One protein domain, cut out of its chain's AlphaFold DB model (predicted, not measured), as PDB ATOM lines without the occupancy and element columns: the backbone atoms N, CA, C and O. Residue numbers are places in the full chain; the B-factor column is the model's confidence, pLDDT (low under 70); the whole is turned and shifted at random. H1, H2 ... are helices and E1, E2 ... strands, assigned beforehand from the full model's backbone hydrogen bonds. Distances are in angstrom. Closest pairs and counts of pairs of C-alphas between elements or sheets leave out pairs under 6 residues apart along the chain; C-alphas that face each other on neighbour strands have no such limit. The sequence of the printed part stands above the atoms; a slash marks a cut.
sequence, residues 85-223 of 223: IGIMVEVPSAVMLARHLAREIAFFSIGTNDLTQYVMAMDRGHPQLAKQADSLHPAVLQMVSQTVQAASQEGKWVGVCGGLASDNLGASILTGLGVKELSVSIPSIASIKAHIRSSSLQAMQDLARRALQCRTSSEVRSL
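AT A GLANCE: This is residues 85 to 223 of the 223 residues of the protein "PEP-utilizers_C domain-containing protein" of Dictyobacter kobayashii (UniProt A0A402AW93). A strongly twisted wall of four parallel strands has H2 and H4 packed on one face and its other face bare, while near the E4 edge H6 is touched by H7 and crossed nearly at right angles by H8. The loop of residues 121 to 137 swings out between H3 and H4. The printed part has 139 residues, with nine named helices and four named strands in the order E1 H1 H2 E2 H3 H4 E3 H5 H6 E4 H7 H8 H9; the sheet's order is E1 E2 E3 E4. The class is mixed, helices and strands; the whole is compact, with a radius of gyration of the C-alphas of 14.2 A and spans of 37 by 37 by 32 A.

HOW THE PARTS SIT: Start at edge strand E1, residues 85 to 89: its N 89 is within hydrogen-bond range, 2.8 A, of O 109 in E2, residues 107 to 111. Next look at N 159 of E3, residues 157 to 161, 2.8 A from O 108, and at N 183 of edge strand E4, residues 181 to 183, 2.9 A from O 160. H1, residues 92 to 96, touches residues 143 to 147 of H4, residues 138 to 153; the closest C-alphas, of Val 95 and Thr 147, are 5.6 A apart. H2, residues 98 to 104, and H4 are on the same face, making two layers, helices over one sheet face, at heights over the sheet of 9.2 A and 10.1 A. H3, residues 112 to 120, only grazes the sheet with residues 112 to 115. H5, residues 163 to 166, is on that same face, over none of the strands. H6, residues 168 to 177, touches H8, residues 201 to 211, about perpendicular at 82 degrees; their closest C-alphas, of Gly 176 and Gln 205, are 3.8 A apart. H7, residues 186 to 197, touches H6 with residues 192 to 196 alone; the closest C-alphas, of Ile 192 and Asn 168, are 6.3 A apart. H9, residues 217 to 221, only just touches H8, with 3 pairs of C-alphas within 8 A, only at the corner. Every O i to N i+4 pair is within hydrogen-bond range in H1, H3, H4, H6, H8 and H9, against 6 of 8 in H7 and 1 of 3 in H2, which has 2 of 4 O i to N i+3 pairs within range; H5 is too short for such a pair.

IN THESE COORDINATES: Find C-alpha 85, where E1 begins, at (-28.166, -32.719, -25.294). H4 runs 22.3 A from C-alpha 138 at (-49.965, -50.442, -17.656); H7 measures 17.6 A. H9 ends at C-alpha 221, at (-47.429, -56.174, -8.901).

THE WHOLE: The two C-alphas farthest apart, of Pro 127 and Gly 155, are 40.9 A apart. The printed part has no cut; H3 to H4 is its long link. The mean pLDDT of the printed part is 96.4, and no printed residue is under 70.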
ATOM      1  N   ILE A  85     -26.922 -33.396 -25.663       98.50
ATOM      2  CA  ILE A  85     -28.166 -32.719 -25.294       98.50
ATOM      3  C   ILE A  85     -29.308 -33.722 -25.426       98.50
ATOM      4  O   ILE A  85     -29.484 -34.339 -26.476       98.50
ATOM      5  N   GLY A  86     -30.064 -33.900 -24.354       98.38
ATOM      6  CA  GLY A  86     -31.224 -34.774 -24.292       98.38
ATOM      7  C   GLY A  86     -32.464 -34.045 -23.798       98.38
ATOM      8  O   GLY A  86     -32.449 -32.844 -23.514       98.38
ATOM      9  N   ILE A  87     -33.545 -34.801 -23.646       98.62
ATOM     10  CA  ILE A  87     -34.780 -34.299 -23.042       98.62
ATOM     11  C   ILE A  87     -35.275 -35.240 -21.956       98.62
ATOM     12  O   ILE A  87     -35.034 -36.453 -21.976       98.62
ATOM     13  N   MET A  88     -36.030 -34.660 -21.035       98.19
ATOM     14  CA  MET A  88     -36.824 -35.405 -20.083       98.19
ATOM     15  C   MET A  88     -38.173 -35.758 -20.709       98.19
ATOM     16  O   MET A  88     -38.917 -34.872 -21.127       98.19
ATOM     17  N   VAL A  89     -38.508 -37.045 -20.765       98.31
ATOM     18  CA  VAL A  89     -39.818 -37.506 -21.240       98.31
ATOM     19  C   VAL A  89     -40.758 -37.589 -20.051       98.31
ATOM     20  O   VAL A  89     -40.764 -38.560 -19.293       98.31
ATOM     21  N   GLU A  90     -41.517 -36.516 -19.871       97.00
ATOM     22  CA  GLU A  90     -42.447 -36.336 -18.752       97.00
ATOM     23  C   GLU A  90     -43.856 -36.003 -19.233       97.00
ATOM     24  O   GLU A  90     -44.817 -36.208 -18.504       97.00
ATOM     25  N   VAL A  91     -44.000 -35.511 -20.464       98.19
ATOM     26  CA  VAL A  91     -45.283 -35.111 -21.044       98.19
ATOM     27  C   VAL A  91     -45.732 -36.179 -22.049       98.19
ATOM     28  O   VAL A  91     -44.929 -36.568 -22.900       98.19
ATOM     29  N   PRO A  92     -46.998 -36.646 -22.024       98.44
ATOM     30  CA  PRO A  92     -47.477 -37.666 -22.961       98.44
ATOM     31  C   PRO A  92     -47.289 -37.295 -24.439       98.44
ATOM     32  O   PRO A  92     -46.992 -38.160 -25.258       98.44
ATOM     33  N   SER A  93     -47.394 -36.012 -24.796       98.62
ATOM     34  CA  SER A  93     -47.143 -35.553 -26.167       98.62
ATOM     35  C   SER A  93     -45.694 -35.779 -26.616       98.62
ATOM     36  O   SER A  93     -45.475 -36.139 -27.768       98.62
ATOM     37  N   ALA A  94     -44.709 -35.679 -25.716       98.50
ATOM     38  CA  ALA A  94     -43.316 -35.998 -26.030       98.50
ATOM     39  C   ALA A  94     -43.113 -37.491 -26.323       98.50
ATOM     40  O   ALA A  94     -42.281 -37.836 -27.155       98.50
ATOM     41  N   VAL A  95     -43.900 -38.378 -25.700       98.69
ATOM     42  CA  VAL A  95     -43.901 -39.813 -26.036       98.69
ATOM     43  C   VAL A  95     -44.422 -40.022 -27.457       98.69
ATOM     44  O   VAL A  95     -43.798 -40.727 -28.248       98.69
ATOM     45  N   MET A  96     -45.517 -39.347 -27.818       98.62
ATOM     46  CA  MET A  96     -46.085 -39.417 -29.170       98.62
ATOM     47  C   MET A  96     -45.137 -38.857 -30.239       98.62
ATOM     48  O   MET A  96     -45.126 -39.335 -31.372       98.62
ATOM     49  N   LEU A  97     -44.315 -37.872 -29.873       98.50
ATOM     50  CA  LEU A  97     -43.306 -37.256 -30.734       98.50
ATOM     51  C   LEU A  97     -41.921 -37.906 -30.606       98.50
ATOM     52  O   LEU A  97     -40.980 -37.453 -31.260       98.50
ATOM     53  N   ALA A  98     -41.769 -38.971 -29.810       98.31
ATOM     54  CA  ALA A  98     -40.462 -39.493 -29.416       98.31
ATOM     55  C   ALA A  98     -39.584 -39.854 -30.615       98.31
ATOM     56  O   ALA A  98     -38.385 -39.618 -30.578       98.31
ATOM     57  N   ARG A  99     -40.153 -40.362 -31.715       97.94
ATOM     58  CA  ARG A  99     -39.367 -40.675 -32.917       97.94
ATOM     59  C   ARG A  99     -38.826 -39.429 -33.625       97.94
ATOM     60  O   ARG A  99     -37.709 -39.466 -34.126       97.94
ATOM     61  N   HIS A 100     -39.601 -38.346 -33.675       98.31
ATOM     62  CA  HIS A 100     -39.138 -37.076 -34.243       98.31
ATOM     63  C   HIS A 100     -38.027 -36.489 -33.372       98.31
ATOM     64  O   HIS A 100     -36.928 -36.252 -33.863       98.31
ATOM     65  N   LEU A 101     -38.271 -36.407 -32.062       98.56
ATOM     66  CA  LEU A 101     -37.296 -35.936 -31.077       98.56
ATOM     67  C   LEU A 101     -36.007 -36.771 -31.107       98.56
ATOM     68  O   LEU A 101     -34.908 -36.227 -31.069       98.56
ATOM     69  N   ALA A 102     -36.120 -38.095 -31.252       98.44
ATOM     70  CA  ALA A 102     -34.981 -39.009 -31.265       98.44
ATOM     71  C   ALA A 102     -33.999 -38.731 -32.409       98.44
ATOM     72  O   ALA A 102     -32.841 -39.107 -32.294       98.44
ATOM     73  N   ARG A 103     -34.410 -38.068 -33.492       98.25
ATOM     74  CA  ARG A 103     -33.501 -37.713 -34.596       98.25
ATOM     75  C   ARG A 103     -32.596 -36.535 -34.265       98.25
ATOM     76  O   ARG A 103     -31.520 -36.421 -34.844       98.25
ATOM     77  N   GLU A 104     -33.013 -35.694 -33.328       98.06
ATOM     78  CA  GLU A 104     -32.374 -34.409 -33.048       98.06
ATOM     79  C   GLU A 104     -31.602 -34.403 -31.725       98.06
ATOM     80  O   GLU A 104     -30.693 -33.597 -31.537       98.06
ATOM     81  N   ILE A 105     -31.912 -35.336 -30.824       98.31
ATOM     82  CA  ILE A 105     -31.309 -35.395 -29.491       98.31
ATOM     83  C   ILE A 105     -30.273 -36.518 -29.358       98.31
ATOM     84  O   ILE A 105     -30.194 -37.460 -30.157       98.31
ATOM     85  N   ALA A 106     -29.463 -36.448 -28.305       98.19
ATOM     86  CA  ALA A 106     -28.494 -37.481 -27.957       98.19
ATOM     87  C   ALA A 106     -29.114 -38.631 -27.142       98.19
ATOM     88  O   ALA A 106     -28.720 -39.783 -27.327       98.19
ATOM     89  N   PHE A 107     -30.065 -38.336 -26.251       98.62
ATOM     90  CA  PHE A 107     -30.680 -39.323 -25.357       98.62
ATOM     91  C   PHE A 107     -32.010 -38.839 -24.770       98.62
ATOM     92  O   PHE A 107     -32.298 -37.642 -24.751       98.62
ATOM     93  N   PHE A 108     -32.780 -39.777 -24.219       98.75
ATOM     94  CA  PHE A 108     -33.956 -39.489 -23.397       98.75
ATOM     95  C   PHE A 108     -33.709 -39.878 -21.942       98.75
ATOM     96  O   PHE A 108     -33.046 -40.878 -21.674       98.75
ATOM     97  N   SER A 109     -34.333 -39.165 -21.007       98.25
ATOM     98  CA  SER A 109     -34.561 -39.670 -19.649       98.25
ATOM     99  C   SER A 109     -36.034 -39.564 -19.293       98.25
ATOM    100  O   SER A 109     -36.591 -38.473 -19.272       98.25
ATOM    101  N   ILE A 110     -36.687 -40.669 -18.964       98.50
ATOM    102  CA  ILE A 110     -38.095 -40.636 -18.562       98.50
ATOM    103  C   ILE A 110     -38.187 -40.199 -17.102       98.50
ATOM    104  O   ILE A 110     -37.619 -40.854 -16.229       98.50
ATOM    105  N   GLY A 111     -38.923 -39.120 -16.835       96.88
ATOM    106  CA  GLY A 111     -39.264 -38.688 -15.480       96.88
ATOM    107  C   GLY A 111     -40.598 -39.296 -15.064       96.88
ATOM    108  O   GLY A 111     -41.661 -38.721 -15.302       96.88
ATOM    109  N   THR A 112     -40.570 -40.475 -14.434       94.12
ATOM    110  CA  THR A 112     -41.799 -41.268 -14.226       94.12
ATOM    111  C   THR A 112     -42.821 -40.578 -13.341       94.12
ATOM    112  O   THR A 112     -44.010 -40.840 -13.478       94.12
ATOM    113  N   ASN A 113     -42.387 -39.697 -12.443       92.75
ATOM    114  CA  ASN A 113     -43.287 -39.023 -11.518       92.75
ATOM    115  C   ASN A 113     -44.245 -38.072 -12.255       92.75
ATOM    116  O   ASN A 113     -45.454 -38.148 -12.049       92.75
ATOM    117  N   ASP A 114     -43.708 -37.201 -13.116       95.44
ATOM    118  CA  ASP A 114     -44.519 -36.260 -13.893       95.44
ATOM    119  C   ASP A 114     -45.231 -36.995 -15.046       95.44
ATOM    120  O   ASP A 114     -46.427 -36.782 -15.244       95.44
ATOM    121  N   LEU A 115     -44.579 -37.977 -15.693       97.38
ATOM    122  CA  LEU A 115     -45.240 -38.815 -16.703       97.38
ATOM    123  C   LEU A 115     -46.471 -39.538 -16.142       97.38
ATOM    124  O   LEU A 115     -47.534 -39.505 -16.757       97.38
ATOM    125  N   THR A 116     -46.362 -40.149 -14.961       96.50
ATOM    126  CA  THR A 116     -47.493 -40.829 -14.305       96.50
ATOM    127  C   THR A 116     -48.623 -39.850 -14.017       96.50
ATOM    128  O   THR A 116     -49.776 -40.141 -14.325       96.50
ATOM    129  N   GLN A 117     -48.296 -38.673 -13.477       96.06
ATOM    130  CA  GLN A 117     -49.280 -37.640 -13.173       96.06
ATOM    131  C   GLN A 117     -50.069 -37.213 -14.416       96.06
ATOM    132  O   GLN A 117     -51.296 -37.161 -14.359       96.06
ATOM    133  N   TYR A 118     -49.398 -36.930 -15.536       97.31
ATOM    134  CA  TYR A 118     -50.084 -36.454 -16.740       97.31
ATOM    135  C   TYR A 118     -50.793 -37.567 -17.512       97.31
ATOM    136  O   TYR A 118     -51.878 -37.329 -18.033       97.31
ATOM    137  N   VAL A 119     -50.235 -38.782 -17.559       97.44
ATOM    138  CA  VAL A 119     -50.905 -39.940 -18.179       97.44
ATOM    139  C   VAL A 119     -52.181 -40.304 -17.419       97.44
ATOM    140  O   VAL A 119     -53.177 -40.674 -18.034       97.44
ATOM    141  N   MET A 120     -52.160 -40.196 -16.089       96.19
ATOM    142  CA  MET A 120     -53.298 -40.564 -15.244       96.19
ATOM    143  C   MET A 120     -54.229 -39.398 -14.924       96.19
ATOM    144  O   MET A 120     -55.292 -39.624 -14.354       96.19
ATOM    145  N   ALA A 121     -53.842 -38.168 -15.273       96.06
ATOM    146  CA  ALA A 121     -54.512 -36.938 -14.854       96.06
ATOM    147  C   ALA A 121     -54.731 -36.872 -13.324       96.06
ATOM    148  O   ALA A 121     -55.774 -36.437 -12.841       96.06
ATOM    149  N   MET A 122     -53.734 -37.320 -12.553       95.12
ATOM    150  CA  MET A 122     -53.787 -37.401 -11.090       95.12
ATOM    151  C   MET A 122     -52.620 -36.639 -10.471       95.12
ATOM    152  O   MET A 122     -51.472 -37.065 -10.582       95.12
ATOM    153  N   ASP A 123     -52.914 -35.535  -9.781       91.12
ATOM    154  CA  ASP A 123     -51.904 -34.759  -9.056       91.12
ATOM    155  C   ASP A 123     -51.272 -35.600  -7.934       91.12
ATOM    156  O   ASP A 123     -51.942 -36.049  -6.995       91.12
ATOM    157  N   ARG A 124     -49.949 -35.785  -8.018       86.31
ATOM    158  CA  ARG A 124     -49.162 -36.590  -7.073       86.31
ATOM    159  C   ARG A 124     -49.074 -36.001  -5.666       86.31
ATOM    160  O   ARG A 124     -48.650 -36.698  -4.751       86.31
ATOM    161  N   GLY A 125     -49.416 -34.732  -5.470       86.38
ATOM    162  CA  GLY A 125     -49.539 -34.140  -4.141       86.38
ATOM    163  C   GLY A 125     -50.984 -33.914  -3.703       86.38
ATOM    164  O   GLY A 125     -51.199 -33.380  -2.610       86.38
ATOM    165  N   HIS A 126     -51.971 -34.343  -4.496       90.81
ATOM    166  CA  HIS A 126     -53.359 -34.356  -4.058       90.81
ATOM    167  C   HIS A 126     -53.575 -35.476  -3.021       90.81
ATOM    168  O   HIS A 126     -53.356 -36.649  -3.343       90.81
ATOM    169  N   PRO A 127     -54.061 -35.180  -1.797       87.81
ATOM    170  CA  PRO A 127     -54.092 -36.143  -0.687       87.81
ATOM    171  C   PRO A 127     -54.819 -37.464  -0.979       87.81
ATOM    172  O   PRO A 127     -54.469 -38.503  -0.419       87.81
ATOM    173  N   GLN A 128     -55.832 -37.429  -1.848       88.75
ATOM    174  CA  GLN A 128     -56.653 -38.597  -2.191       88.75
ATOM    175  C   GLN A 128     -56.192 -39.324  -3.465       88.75
ATOM    176  O   GLN A 128     -56.418 -40.527  -3.590       88.75
ATOM    177  N   LEU A 129     -55.554 -38.612  -4.403       89.69
ATOM    178  CA  LEU A 129     -55.200 -39.156  -5.725       89.69
ATOM    179  C   LEU A 129     -53.747 -39.622  -5.785       89.69
ATOM    180  O   LEU A 129     -53.442 -40.549  -6.525       89.69
ATOM    181  N   ALA A 130     -52.868 -39.061  -4.950       85.75
ATOM    182  CA  ALA A 130     -51.453 -39.419  -4.905       85.75
ATOM    183  C   ALA A 130     -51.214 -40.930  -4.746       85.75
ATOM    184  O   ALA A 130     -50.291 -41.479  -5.333       85.75
ATOM    185  N   LYS A 131     -52.074 -41.619  -3.983       85.06
ATOM    186  CA  LYS A 131     -51.996 -43.076  -3.775       85.06
ATOM    187  C   LYS A 131     -52.415 -43.897  -5.000       85.06
ATOM    188  O   LYS A 131     -52.100 -45.078  -5.061       85.06
ATOM    189  N   GLN A 132     -53.162 -43.295  -5.922       87.88
ATOM    190  CA  GLN A 132     -53.670 -43.933  -7.140       87.88
ATOM    191  C   GLN A 132     -52.739 -43.702  -8.338       87.88
ATOM    192  O   GLN A 132     -52.750 -44.492  -9.278       87.88
ATOM    193  N   ALA A 133     -51.903 -42.658  -8.286       90.06
ATOM    194  CA  ALA A 133     -50.874 -42.359  -9.276       90.06
ATOM    195  C   ALA A 133     -49.703 -43.361  -9.189       90.06
ATOM    196  O   ALA A 133     -48.628 -43.057  -8.673       90.06
ATOM    197  N   ASP A 134     -49.926 -44.582  -9.678       92.88
ATOM    198  CA  ASP A 134     -48.943 -45.667  -9.666       92.88
ATOM    199  C   ASP A 134     -48.150 -45.718 -10.981       92.88
ATOM    200  O   ASP A 134     -48.707 -45.963 -12.050       92.88
ATOM    201  N   SER A 135     -46.829 -45.542 -10.913       95.50
ATOM    202  CA  SER A 135     -45.956 -45.633 -12.091       95.50
ATOM    203  C   SER A 135     -45.863 -47.042 -12.695       95.50
ATOM    204  O   SER A 135     -45.408 -47.171 -13.829       95.50
ATOM    205  N   LEU A 136     -46.303 -48.089 -11.984       96.75
ATOM    206  CA  LEU A 136     -46.462 -49.440 -12.541       96.75
ATOM    207  C   LEU A 136     -47.771 -49.624 -13.317       96.75
ATOM    208  O   LEU A 136     -48.031 -50.717 -13.821       96.75
ATOM    209  N   HIS A 137     -48.607 -48.590 -13.427       97.25
ATOM    210  CA  HIS A 137     -49.832 -48.683 -14.204       97.25
ATOM    211  C   HIS A 137     -49.522 -49.042 -15.671       97.25
ATOM    212  O   HIS A 137     -48.652 -48.405 -16.276       97.25
ATOM    213  N   PRO A 138     -50.246 -49.998 -16.290       97.50
ATOM    214  CA  PRO A 138     -49.965 -50.442 -17.656       97.50
ATOM    215  C   PRO A 138     -49.897 -49.308 -18.685       97.50
ATOM    216  O   PRO A 138     -49.039 -49.333 -19.560       97.50
ATOM    217  N   ALA A 139     -50.725 -48.264 -18.553       97.94
ATOM    218  CA  ALA A 139     -50.655 -47.088 -19.429       97.94
ATOM    219  C   ALA A 139     -49.299 -46.354 -19.354       97.94
ATOM    220  O   ALA A 139     -48.773 -45.927 -20.377       97.94
ATOM    221  N   VAL A 140     -48.702 -46.244 -18.163       98.00
ATOM    222  CA  VAL A 140     -47.381 -45.622 -17.977       98.00
ATOM    223  C   VAL A 140     -46.291 -46.529 -18.546       98.00
ATOM    224  O   VAL A 140     -45.416 -46.058 -19.270       98.00
ATOM    225  N   LEU A 141     -46.370 -47.840 -18.297       98.44
ATOM    226  CA  LEU A 141     -45.423 -48.812 -18.853       98.44
ATOM    227  C   LEU A 141     -45.459 -48.853 -20.389       98.44
ATOM    228  O   LEU A 141     -44.411 -48.957 -21.023       98.44
ATOM    229  N   GLN A 142     -46.642 -48.710 -20.993       98.56
ATOM    230  CA  GLN A 142     -46.800 -48.574 -22.444       98.56
ATOM    231  C   GLN A 142     -46.095 -47.313 -22.967       98.56
ATOM    232  O   GLN A 142     -45.355 -47.398 -23.943       98.56
ATOM    233  N   MET A 143     -46.243 -46.169 -22.288       98.44
ATOM    234  CA  MET A 143     -45.548 -44.925 -22.657       98.44
ATOM    235  C   MET A 143     -44.019 -45.061 -22.562       98.44
ATOM    236  O   MET A 143     -43.288 -44.607 -23.446       98.44
ATOM    237  N   VAL A 144     -43.522 -45.743 -21.523       98.56
ATOM    238  CA  VAL A 144     -42.096 -46.083 -21.392       98.56
ATOM    239  C   VAL A 144     -41.647 -46.957 -22.564       98.56
ATOM    240  O   VAL A 144     -40.667 -46.631 -23.230       98.56
ATOM    241  N   SER A 145     -42.379 -48.036 -22.848       98.69
ATOM    242  CA  SER A 145     -42.081 -48.970 -23.939       98.69
ATOM    243  C   SER A 145     -42.016 -48.265 -25.296       98.69
ATOM    244  O   SER A 145     -41.047 -48.439 -26.033       98.69
ATOM    245  N   GLN A 146     -42.991 -47.404 -25.604       98.69
ATOM    246  CA  GLN A 146     -43.014 -46.619 -26.842       98.69
ATOM    247  C   GLN A 146     -41.804 -45.686 -26.958       98.69
ATOM    248  O   GLN A 146     -41.165 -45.641 -28.008       98.69
ATOM    249  N   THR A 147     -41.440 -45.005 -25.869       98.69
ATOM    250  CA  THR A 147     -40.260 -44.127 -25.832       98.69
ATOM    251  C   THR A 147     -38.976 -44.914 -26.098       98.69
ATOM    252  O   THR A 147     -38.157 -44.507 -26.921       98.69
ATOM    253  N   VAL A 148     -38.807 -46.072 -25.448       98.69
ATOM    254  CA  VAL A 148     -37.628 -46.936 -25.637       98.69
ATOM    255  C   VAL A 148     -37.552 -47.470 -27.067       98.69
ATOM    256  O   VAL A 148     -36.476 -47.462 -27.667       98.69
ATOM    257  N   GLN A 149     -38.679 -47.891 -27.640       98.56
ATOM    258  CA  GLN A 149     -38.736 -48.361 -29.023       98.56
ATOM    259  C   GLN A 149     -38.374 -47.251 -30.014       98.56
ATOM    260  O   GLN A 149     -37.544 -47.478 -30.892       98.56
ATOM    261  N   ALA A 150     -38.948 -46.056 -29.854       98.38
ATOM    262  CA  ALA A 150     -38.662 -44.909 -30.711       98.38
ATOM    263  C   ALA A 150     -37.183 -44.498 -30.648       98.38
ATOM    264  O   ALA A 150     -36.559 -44.291 -31.685       98.38
ATOM    265  N   ALA A 151     -36.602 -44.448 -29.446       98.38
ATOM    266  CA  ALA A 151     -35.186 -44.152 -29.259       98.38
ATOM    267  C   ALA A 151     -34.291 -45.209 -29.925       98.38
ATOM    268  O   ALA A 151     -33.395 -44.864 -30.691       98.38
ATOM    269  N   SER A 152     -34.571 -46.493 -29.686       97.69
ATOM    270  CA  SER A 152     -33.799 -47.610 -30.241       97.69
ATOM    271  C   SER A 152     -33.793 -47.613 -31.776       97.69
ATOM    272  O   SER A 152     -32.751 -47.839 -32.388       97.69
ATOM    273  N   GLN A 153     -34.930 -47.294 -32.406       97.75
ATOM    274  CA  GLN A 153     -35.054 -47.204 -33.869       97.75
ATOM    275  C   GLN A 153     -34.154 -46.132 -34.496       97.75
ATOM    276  O   GLN A 153     -33.750 -46.283 -35.645       97.75
ATOM    277  N   GLU A 154     -33.830 -45.075 -33.754       98.12
ATOM    278  CA  GLU A 154     -32.965 -43.978 -34.202       98.12
ATOM    279  C   GLU A 154     -31.559 -44.065 -33.551       98.12
ATOM    280  O   GLU A 154     -30.790 -43.103 -33.548       98.12
ATOM    281  N   GLY A 155     -31.207 -45.225 -32.973       97.38
ATOM    282  CA  GLY A 155     -29.894 -45.483 -32.367       97.38
ATOM    283  C   GLY A 155     -29.621 -44.700 -31.078       97.38
ATOM    284  O   GLY A 155     -28.463 -44.527 -30.694       97.38
ATOM    285  N   LYS A 156     -30.668 -44.203 -30.413       98.31
ATOM    286  CA  LYS A 156     -30.592 -43.459 -29.150       98.31
ATOM    287  C   LYS A 156     -30.866 -44.367 -27.959       98.31
ATOM    288  O   LYS A 156     -31.448 -45.445 -28.080       98.31
ATOM    289  N   TRP A 157     -30.456 -43.913 -26.781       98.12
ATOM    290  CA  TRP A 157     -30.686 -44.621 -25.528       98.12
ATOM    291  C   TRP A 157     -31.662 -43.862 -24.628       98.12
ATOM    292  O   TRP A 157     -31.862 -42.653 -24.760       98.12
ATOM    293  N   VAL A 158     -32.283 -44.611 -23.718       98.75
ATOM    294  CA  VAL A 158     -33.248 -44.096 -22.746       98.75
ATOM    295  C   VAL A 158     -32.772 -44.441 -21.345       98.75
ATOM    296  O   VAL A 158     -32.530 -45.613 -21.037       98.75
ATOM    297  N   GLY A 159     -32.645 -43.417 -20.511       98.38
ATOM    298  CA  GLY A 159     -32.569 -43.531 -19.065       98.38
ATOM    299  C   GLY A 159     -33.939 -43.363 -18.416       98.38
ATOM    300  O   GLY A 159     -34.899 -42.899 -19.036       98.38
ATOM    301  N   VAL A 160     -34.043 -43.731 -17.146       97.94
ATOM    302  CA  VAL A 160     -35.225 -43.463 -16.325       97.94
ATOM    303  C   VAL A 160     -34.781 -42.900 -14.988       97.94
ATOM    304  O   VAL A 160     -33.909 -43.461 -14.323       97.94
ATOM    305  N   CYS A 161     -35.429 -41.818 -14.573       92.62
ATOM    306  CA  CYS A 161     -35.295 -41.240 -13.248       92.62
ATOM    307  C   CYS A 161     -36.667 -41.162 -12.564       92.62
ATOM    308  O   CYS A 161     -37.721 -41.101 -13.201       92.62
ATOM    309  N   GLY A 162     -36.659 -41.172 -11.233       82.31
ATOM    310  CA  GLY A 162     -37.878 -41.120 -10.425       82.31
ATOM    311  C   GLY A 162     -38.139 -42.398  -9.638       82.31
ATOM    312  O   GLY A 162     -37.283 -43.280  -9.535       82.31
ATOM    313  N   GLY A 163     -39.325 -42.469  -9.026       84.25
ATOM    314  CA  GLY A 163     -39.644 -43.506  -8.041       84.25
ATOM    315  C   GLY A 163     -39.598 -44.923  -8.610       84.25
ATOM    316  O   GLY A 163     -39.101 -45.826  -7.945       84.25
ATOM    317  N   LEU A 164     -40.036 -45.106  -9.861       91.62
ATOM    318  CA  LEU A 164     -40.134 -46.427 -10.485       91.62
ATOM    319  C   LEU A 164     -38.771 -47.112 -10.654       91.62
ATOM    320  O   LEU A 164     -38.668 -48.319 -10.471       91.62
ATOM    321  N   ALA A 165     -37.717 -46.349 -10.959       92.75
ATOM    322  CA  ALA A 165     -36.362 -46.887 -11.095       92.75
ATOM    323  C   ALA A 165     -35.790 -47.402  -9.761       92.75
ATOM    324  O   ALA A 165     -34.869 -48.213  -9.759       92.75
ATOM    325  N   SER A 166     -36.335 -46.930  -8.632       91.81
ATOM    326  CA  SER A 166     -35.914 -47.310  -7.276       91.81
ATOM    327  C   SER A 166     -36.762 -48.433  -6.660       91.81
ATOM    328  O   SER A 166     -36.518 -48.805  -5.515       91.81
ATOM    329  N   ASP A 167     -37.752 -48.958  -7.385       93.31
ATOM    330  CA  ASP A 167     -38.552 -50.124  -6.997       93.31
ATOM    331  C   ASP A 167     -37.976 -51.390  -7.651       93.31
ATOM    332  O   ASP A 167     -37.593 -51.350  -8.815       93.31
ATOM    333  N   ASN A 168     -37.904 -52.519  -6.939       95.81
ATOM    334  CA  ASN A 168     -37.297 -53.747  -7.479       95.81
ATOM    335  C   ASN A 168     -38.042 -54.264  -8.722       95.81
ATOM    336  O   ASN A 168     -37.426 -54.552  -9.752       95.81
ATOM    337  N   LEU A 169     -39.373 -54.347  -8.642       97.06
ATOM    338  CA  LEU A 169     -40.199 -54.803  -9.754       97.06
ATOM    339  C   LEU A 169     -40.134 -53.800 -10.912       97.06
ATOM    340  O   LEU A 169     -39.930 -54.200 -12.059       97.06
ATOM    341  N   GLY A 170     -40.232 -52.506 -10.604       97.38
ATOM    342  CA  GLY A 170     -40.047 -51.415 -11.557       97.38
ATOM    343  C   GLY A 170     -38.711 -51.501 -12.290       97.38
ATOM    344  O   GLY A 170     -38.693 -51.545 -13.515       97.38
ATOM    345  N   ALA A 171     -37.596 -51.610 -11.572       97.69
ATOM    346  CA  ALA A 171     -36.258 -51.737 -12.141       97.69
ATOM    347  C   ALA A 171     -36.126 -52.958 -13.066       97.69
ATOM    348  O   ALA A 171     -35.553 -52.843 -14.153       97.69
ATOM    349  N   SER A 172     -36.696 -54.104 -12.678       98.12
ATOM    350  CA  SER A 172     -36.719 -55.312 -13.511       98.12
ATOM    351  C   SER A 172     -37.536 -55.120 -14.792       98.12
ATOM    352  O   SER A 172     -37.054 -55.438 -15.879       98.12
ATOM    353  N   ILE A 173     -38.737 -54.538 -14.694       98.56
ATOM    354  CA  ILE A 173     -39.581 -54.239 -15.860       98.56
ATOM    355  C   ILE A 173     -38.883 -53.238 -16.783       98.56
ATOM    356  O   ILE A 173     -38.776 -53.490 -17.978       98.56
ATOM    357  N   LEU A 174     -38.359 -52.131 -16.251       98.50
ATOM    358  CA  LEU A 174     -37.651 -51.106 -17.026       98.50
ATOM    359  C   LEU A 174     -36.443 -51.695 -17.769       98.50
ATOM    360  O   LEU A 174     -36.270 -51.452 -18.965       98.50
ATOM    361  N   THR A 175     -35.645 -52.520 -17.086       98.31
ATOM    362  CA  THR A 175     -34.509 -53.228 -17.698       98.31
ATOM    363  C   THR A 175     -34.983 -54.149 -18.826       98.31
ATOM    364  O   THR A 175     -34.415 -54.135 -19.919       98.31
ATOM    365  N   GLY A 176     -36.066 -54.901 -18.600       98.44
ATOM    366  CA  GLY A 176     -36.691 -55.764 -19.602       98.44
ATOM    367  C   GLY A 176     -37.266 -55.018 -20.808       98.44
ATOM    368  O   GLY A 176     -37.198 -55.522 -21.925       98.44
ATOM    369  N   LEU A 177     -37.771 -53.797 -20.609       98.56
ATOM    370  CA  LEU A 177     -38.232 -52.912 -21.685       98.56
ATOM    371  C   LEU A 177     -37.080 -52.356 -22.535       98.56
ATOM    372  O   LEU A 177     -37.329 -51.848 -23.623       98.56
ATOM    373  N   GLY A 178     -35.831 -52.470 -22.072       98.25
ATOM    374  CA  GLY A 178     -34.641 -52.035 -22.803       98.25
ATOM    375  C   GLY A 178     -34.059 -50.697 -22.345       98.25
ATOM    376  O   GLY A 178     -33.178 -50.167 -23.029       98.25
ATOM    377  N   VAL A 179     -34.506 -50.169 -21.200       98.38
ATOM    378  CA  VAL A 179     -33.902 -48.993 -20.553       98.38
ATOM    379  C   VAL A 179     -32.422 -49.260 -20.277       98.38
ATOM    380  O   VAL A 179     -32.050 -50.335 -19.805       98.38
ATOM    381  N   LYS A 180     -31.566 -48.286 -20.604       97.75
ATOM    382  CA  LYS A 180     -30.102 -48.417 -20.519       97.75
ATOM    383  C   LYS A 180     -29.513 -47.827 -19.246       97.75
ATOM    384  O   LYS A 180     -28.437 -48.249 -18.837       97.75
ATOM    385  N   GLU A 181     -30.222 -46.900 -18.609       97.94
ATOM    386  CA  GLU A 181     -29.779 -46.243 -17.383       97.94
ATOM    387  C   GLU A 181     -30.924 -46.141 -16.369       97.94
ATOM    388  O   GLU A 181     -32.025 -45.706 -16.702       97.94
ATOM    389  N   LEU A 182     -30.654 -46.518 -15.118       97.75
ATOM    390  CA  LEU A 182     -31.557 -46.309 -13.988       97.75
ATOM    391  C   LEU A 182     -30.912 -45.319 -13.021       97.75
ATOM    392  O   LEU A 182     -29.930 -45.641 -12.350       97.75
ATOM    393  N   SER A 183     -31.476 -44.117 -12.948       95.94
ATOM    394  CA  SER A 183     -31.026 -43.060 -12.047       95.94
ATOM    395  C   SER A 183     -31.847 -43.099 -10.758       95.94
ATOM    396  O   SER A 183     -33.041 -42.784 -10.741       95.94
ATOM    397  N   VAL A 184     -31.204 -43.541  -9.676       95.00
ATOM    398  CA  VAL A 184     -31.828 -43.804  -8.370       95.00
ATOM    399  C   VAL A 184     -31.137 -43.025  -7.255       95.00
ATOM    400  O   VAL A 184     -30.031 -42.510  -7.422       95.00
ATOM    401  N   SER A 185     -31.779 -42.946  -6.089       91.94
ATOM    402  CA  SER A 185     -31.150 -42.353  -4.907       91.94
ATOM    403  C   SER A 185     -29.923 -43.165  -4.472       91.94
ATOM    404  O   SER A 185     -29.888 -44.388  -4.613       91.94
ATOM    405  N   ILE A 186     -28.923 -42.487  -3.899       93.50
ATOM    406  CA  ILE A 186     -27.662 -43.112  -3.462       93.50
ATOM    407  C   ILE A 186     -27.893 -44.362  -2.586       93.50
ATOM    408  O   ILE A 186     -27.274 -45.390  -2.878       93.50
ATOM    409  N   PRO A 187     -28.795 -44.352  -1.578       93.81
ATOM    410  CA  PRO A 187     -29.043 -45.535  -0.748       93.81
ATOM    411  C   PRO A 187     -29.592 -46.740  -1.525       93.81
ATOM    412  O   PRO A 187     -29.336 -47.879  -1.142       93.81
ATOM    413  N   SER A 188     -30.317 -46.507  -2.624       94.12
ATOM    414  CA  SER A 188     -30.940 -47.562  -3.431       94.12
ATOM    415  C   SER A 188     -29.995 -48.190  -4.459       94.12
ATOM    416  O   SER A 188     -30.298 -49.255  -4.990       94.12
ATOM    417  N   ILE A 189     -28.837 -47.580  -4.752       95.88
ATOM    418  CA  ILE A 189     -27.933 -48.069  -5.811       95.88
ATOM    419  C   ILE A 189     -27.505 -49.520  -5.558       95.88
ATOM    420  O   ILE A 189     -27.515 -50.337  -6.480       95.88
ATOM    421  N   ALA A 190     -27.105 -49.854  -4.328       96.81
ATOM    422  CA  ALA A 190     -26.582 -51.182  -4.010       96.81
ATOM    423  C   ALA A 190     -27.665 -52.268  -4.095       96.81
ATOM    424  O   ALA A 190     -27.429 -53.317  -4.699       96.81
ATOM    425  N   SER A 191     -28.852 -52.006  -3.539       96.25
ATOM    426  CA  SER A 191     -29.966 -52.958  -3.532       96.25
ATOM    427  C   SER A 191     -30.513 -53.202  -4.937       96.25
ATOM    428  O   SER A 191     -30.632 -54.357  -5.343       96.25
ATOM    429  N   ILE A 192     -30.751 -52.140  -5.716       96.75
ATOM    430  CA  ILE A 192     -31.235 -52.249  -7.099       96.75
ATOM    431  C   ILE A 192     -30.216 -52.978  -7.976       96.75
ATOM    432  O   ILE A 192     -30.572 -53.884  -8.728       96.75
ATOM    433  N   LYS A 193     -28.922 -52.663  -7.834       96.94
ATOM    434  CA  LYS A 193     -27.860 -53.365  -8.566       96.94
ATOM    435  C   LYS A 193     -27.817 -54.854  -8.223       96.94
ATOM    436  O   LYS A 193     -27.672 -55.671  -9.129       96.94
ATOM    437  N   ALA A 194     -27.925 -55.213  -6.944       97.38
ATOM    438  CA  ALA A 194     -27.952 -56.611  -6.520       97.38
ATOM    439  C   ALA A 194     -29.172 -57.352  -7.092       97.38
ATOM    440  O   ALA A 194     -29.016 -58.457  -7.607       97.38
ATOM    441  N   HIS A 195     -30.346 -56.716  -7.074       96.75
ATOM    442  CA  HIS A 195     -31.587 -57.269  -7.616       96.75
ATOM    443  C   HIS A 195     -31.517 -57.521  -9.131       96.75
ATOM    444  O   HIS A 195     -31.818 -58.618  -9.593       96.75
ATOM    445  N   ILE A 196     -31.051 -56.543  -9.914       96.69
ATOM    446  CA  ILE A 196     -30.906 -56.707 -11.371       96.69
ATOM    447  C   ILE A 196     -29.912 -57.830 -11.691       96.69
ATOM    448  O   ILE A 196     -30.139 -58.628 -12.597       96.69
ATOM    449  N   ARG A 197     -28.817 -57.933 -10.928       97.25
ATOM    450  CA  ARG A 197     -27.793 -58.972 -11.128       97.25
ATOM    451  C   ARG A 197     -28.253 -60.381 -10.761       97.25
ATOM    452  O   ARG A 197     -27.610 -61.330 -11.202       97.25
ATOM    453  N   SER A 198     -29.308 -60.531  -9.962       96.88
ATOM    454  CA  SER A 198     -29.834 -61.846  -9.582       96.88
ATOM    455  C   SER A 198     -30.792 -62.441 -10.619       96.88
ATOM    456  O   SER A 198     -31.270 -63.554 -10.418       96.88
ATOM    457  N   SER A 199     -31.073 -61.726 -11.713       95.50
ATOM    458  CA  SER A 199     -32.007 -62.146 -12.763       95.50
ATOM    459  C   SER A 199     -31.349 -62.086 -14.140       95.50
ATOM    460  O   SER A 199     -30.486 -61.249 -14.403       95.50
ATOM    461  N   SER A 200     -31.754 -62.971 -15.053       98.00
ATOM    462  CA  SER A 200     -31.290 -62.904 -16.441       98.00
ATOM    463  C   SER A 200     -32.022 -61.800 -17.206       98.00
ATOM    464  O   SER A 200     -33.184 -61.493 -16.925       98.00
ATOM    465  N   LEU A 201     -31.366 -61.227 -18.219       98.00
ATOM    466  CA  LEU A 201     -32.007 -60.243 -19.096       98.00
ATOM    467  C   LEU A 201     -33.251 -60.824 -19.781       98.00
ATOM    468  O   LEU A 201     -34.271 -60.146 -19.849       98.00
ATOM    469  N   GLN A 202     -33.191 -62.087 -20.213       98.56
ATOM    470  CA  GLN A 202     -34.330 -62.767 -20.829       98.56
ATOM    471  C   GLN A 202     -35.530 -62.846 -19.876       98.56
ATOM    472  O   GLN A 202     -36.646 -62.528 -20.275       98.56
ATOM    473  N   ALA A 203     -35.310 -63.191 -18.602       98.38
ATOM    474  CA  ALA A 203     -36.387 -63.241 -17.614       98.38
ATOM    475  C   ALA A 203     -37.024 -61.859 -17.390       98.38
ATOM    476  O   ALA A 203     -38.245 -61.743 -17.308       98.38
ATOM    477  N   MET A 204     -36.213 -60.798 -17.349       98.56
ATOM    478  CA  MET A 204     -36.711 -59.424 -17.236       98.56
ATOM    479  C   MET A 204     -37.494 -58.989 -18.483       98.56
ATOM    480  O   MET A 204     -38.530 -58.339 -18.360       98.56
ATOM    481  N   GLN A 205     -37.058 -59.378 -19.683       98.69
ATOM    482  CA  GLN A 205     -37.795 -59.136 -20.930       98.69
ATOM    483  C   GLN A 205     -39.144 -59.868 -20.948       98.69
ATOM    484  O   GLN A 205     -40.153 -59.299 -21.366       98.69
ATOM    485  N   ASP A 206     -39.192 -61.109 -20.466       98.56
ATOM    486  CA  ASP A 206     -40.429 -61.890 -20.361       98.56
ATOM    487  C   ASP A 206     -41.403 -61.265 -19.354       98.56
ATOM    488  O   ASP A 206     -42.594 -61.119 -19.643       98.56
ATOM    489  N   LEU A 207     -40.885 -60.823 -18.205       98.56
ATOM    490  CA  LEU A 207     -41.634 -60.063 -17.206       98.56
ATOM    491  C   LEU A 207     -42.204 -58.769 -17.797       98.56
ATOM    492  O   LEU A 207     -43.394 -58.505 -17.649       98.56
ATOM    493  N   ALA A 208     -41.388 -57.988 -18.507       98.62
ATOM    494  CA  ALA A 208     -41.825 -56.749 -19.142       98.62
ATOM    495  C   ALA A 208     -42.935 -56.993 -20.179       98.62
ATOM    496  O   ALA A 208     -43.933 -56.271 -20.194       98.62
ATOM    497  N   ARG A 209     -42.821 -58.049 -20.999       98.56
ATOM    498  CA  ARG A 209     -43.875 -58.441 -21.953       98.56
ATOM    499  C   ARG A 209     -45.191 -58.783 -21.254       98.56
ATOM    500  O   ARG A 209     -46.237 -58.339 -21.718       98.56
ATOM    501  N   ARG A 210     -45.148 -59.521 -20.136       98.56
ATOM    502  CA  ARG A 210     -46.336 -59.818 -19.311       98.56
ATOM    503  C   ARG A 210     -46.922 -58.545 -18.692       98.56
ATOM    504  O   ARG A 210     -48.128 -58.342 -18.768       98.56
ATOM    505  N   ALA A 211     -46.079 -57.665 -18.151       98.56
ATOM    506  CA  ALA A 211     -46.504 -56.409 -17.529       98.56
ATOM    507  C   ALA A 211     -47.248 -55.484 -18.502       98.56
ATOM    508  O   ALA A 211     -48.250 -54.879 -18.126       98.56
ATOM    509  N   LEU A 212     -46.821 -55.421 -19.768       98.38
ATOM    510  CA  LEU A 212     -47.509 -54.647 -20.810       98.38
ATOM    511  C   LEU A 212     -48.891 -55.208 -21.195       98.38
ATOM    512  O   LEU A 212     -49.683 -54.486 -21.800       98.38
ATOM    513  N   GLN A 213     -49.180 -56.473 -20.872       98.25
ATOM    514  CA  GLN A 213     -50.469 -57.126 -21.133       98.25
ATOM    515  C   GLN A 213     -51.434 -57.059 -19.939       98.25
ATOM    516  O   GLN A 213     -52.611 -57.392 -20.083       98.25
ATOM    517  N   CYS A 214     -50.959 -56.636 -18.765       98.50
ATOM    518  CA  CYS A 214     -51.802 -56.440 -17.593       98.50
ATOM    519  C   CYS A 214     -52.794 -55.289 -17.797       98.50
ATOM    520  O   CYS A 214     -52.553 -54.336 -18.539       98.50
ATOM    521  N   ARG A 215     -53.911 -55.357 -17.077       97.50
ATOM    522  CA  ARG A 215     -54.995 -54.366 -17.103       97.50
ATOM    523  C   ARG A 215     -54.891 -53.356 -15.968       97.50
ATOM    524  O   ARG A 215     -55.424 -52.260 -16.086       97.50
ATOM    525  N   THR A 216     -54.233 -53.717 -14.865       97.44
ATOM    526  CA  THR A 216     -54.128 -52.876 -13.661       97.44
ATOM    527  C   THR A 216     -52.739 -52.942 -13.036       97.44
ATOM    528  O   THR A 216     -52.018 -53.925 -13.213       97.44
ATOM    529  N   SER A 217     -52.375 -51.933 -12.239       95.81
ATOM    530  CA  SER A 217     -51.121 -51.936 -11.469       95.81
ATOM    531  C   SER A 217     -51.042 -53.110 -10.484       95.81
ATOM    532  O   SER A 217     -49.965 -53.648 -10.253       95.81
ATOM    533  N   SER A 218     -52.176 -53.552  -9.926       96.69
ATOM    534  CA  SER A 218     -52.232 -54.712  -9.024       96.69
ATOM    535  C   SER A 218     -51.886 -56.021  -9.731       96.69
ATOM    536  O   SER A 218     -51.176 -56.853  -9.165       96.69
ATOM    537  N   GLU A 219     -52.345 -56.197 -10.974       98.00
ATOM    538  CA  GLU A 219     -51.953 -57.346 -11.798       98.00
ATOM    539  C   GLU A 219     -50.449 -57.318 -12.084       98.00
ATOM    540  O   GLU A 219     -49.795 -58.341 -11.913       98.00
ATOM    541  N   VAL A 220     -49.886 -56.147 -12.416       97.94
ATOM    542  CA  VAL A 220     -48.435 -55.985 -12.631       97.94
ATOM    543  C   VAL A 220     -47.640 -56.349 -11.374       97.94
ATOM    544  O   VAL A 220     -46.658 -57.079 -11.460       97.94
ATOM    545  N   ARG A 221     -48.076 -55.885 -10.196       96.69
ATOM    546  CA  ARG A 221     -47.429 -56.174  -8.901       96.69
ATOM    547  C   ARG A 221     -47.475 -57.647  -8.493       96.69
ATOM    548  O   ARG A 221     -46.719 -58.040  -7.612       96.69
ATOM    549  N   SER A 222     -48.350 -58.434  -9.114       97.31
ATOM    550  CA  SER A 222     -48.526 -59.858  -8.820       97.31
ATOM    551  C   SER A 222     -47.726 -60.782  -9.755       97.31
ATOM    552  O   SER A 222     -47.909 -61.997  -9.681       97.31
ATOM    553  N   LEU A 223     -46.916 -60.233 -10.674       95.88
ATOM    554  CA  LEU A 223     -46.214 -60.994 -11.721       95.88
ATOM    555  C   LEU A 223     -44.988 -61.783 -11.266       95.88
ATOM    556  O   LEU A 223     -44.305 -61.357 -10.312       95.88
TER     557      LEU A 223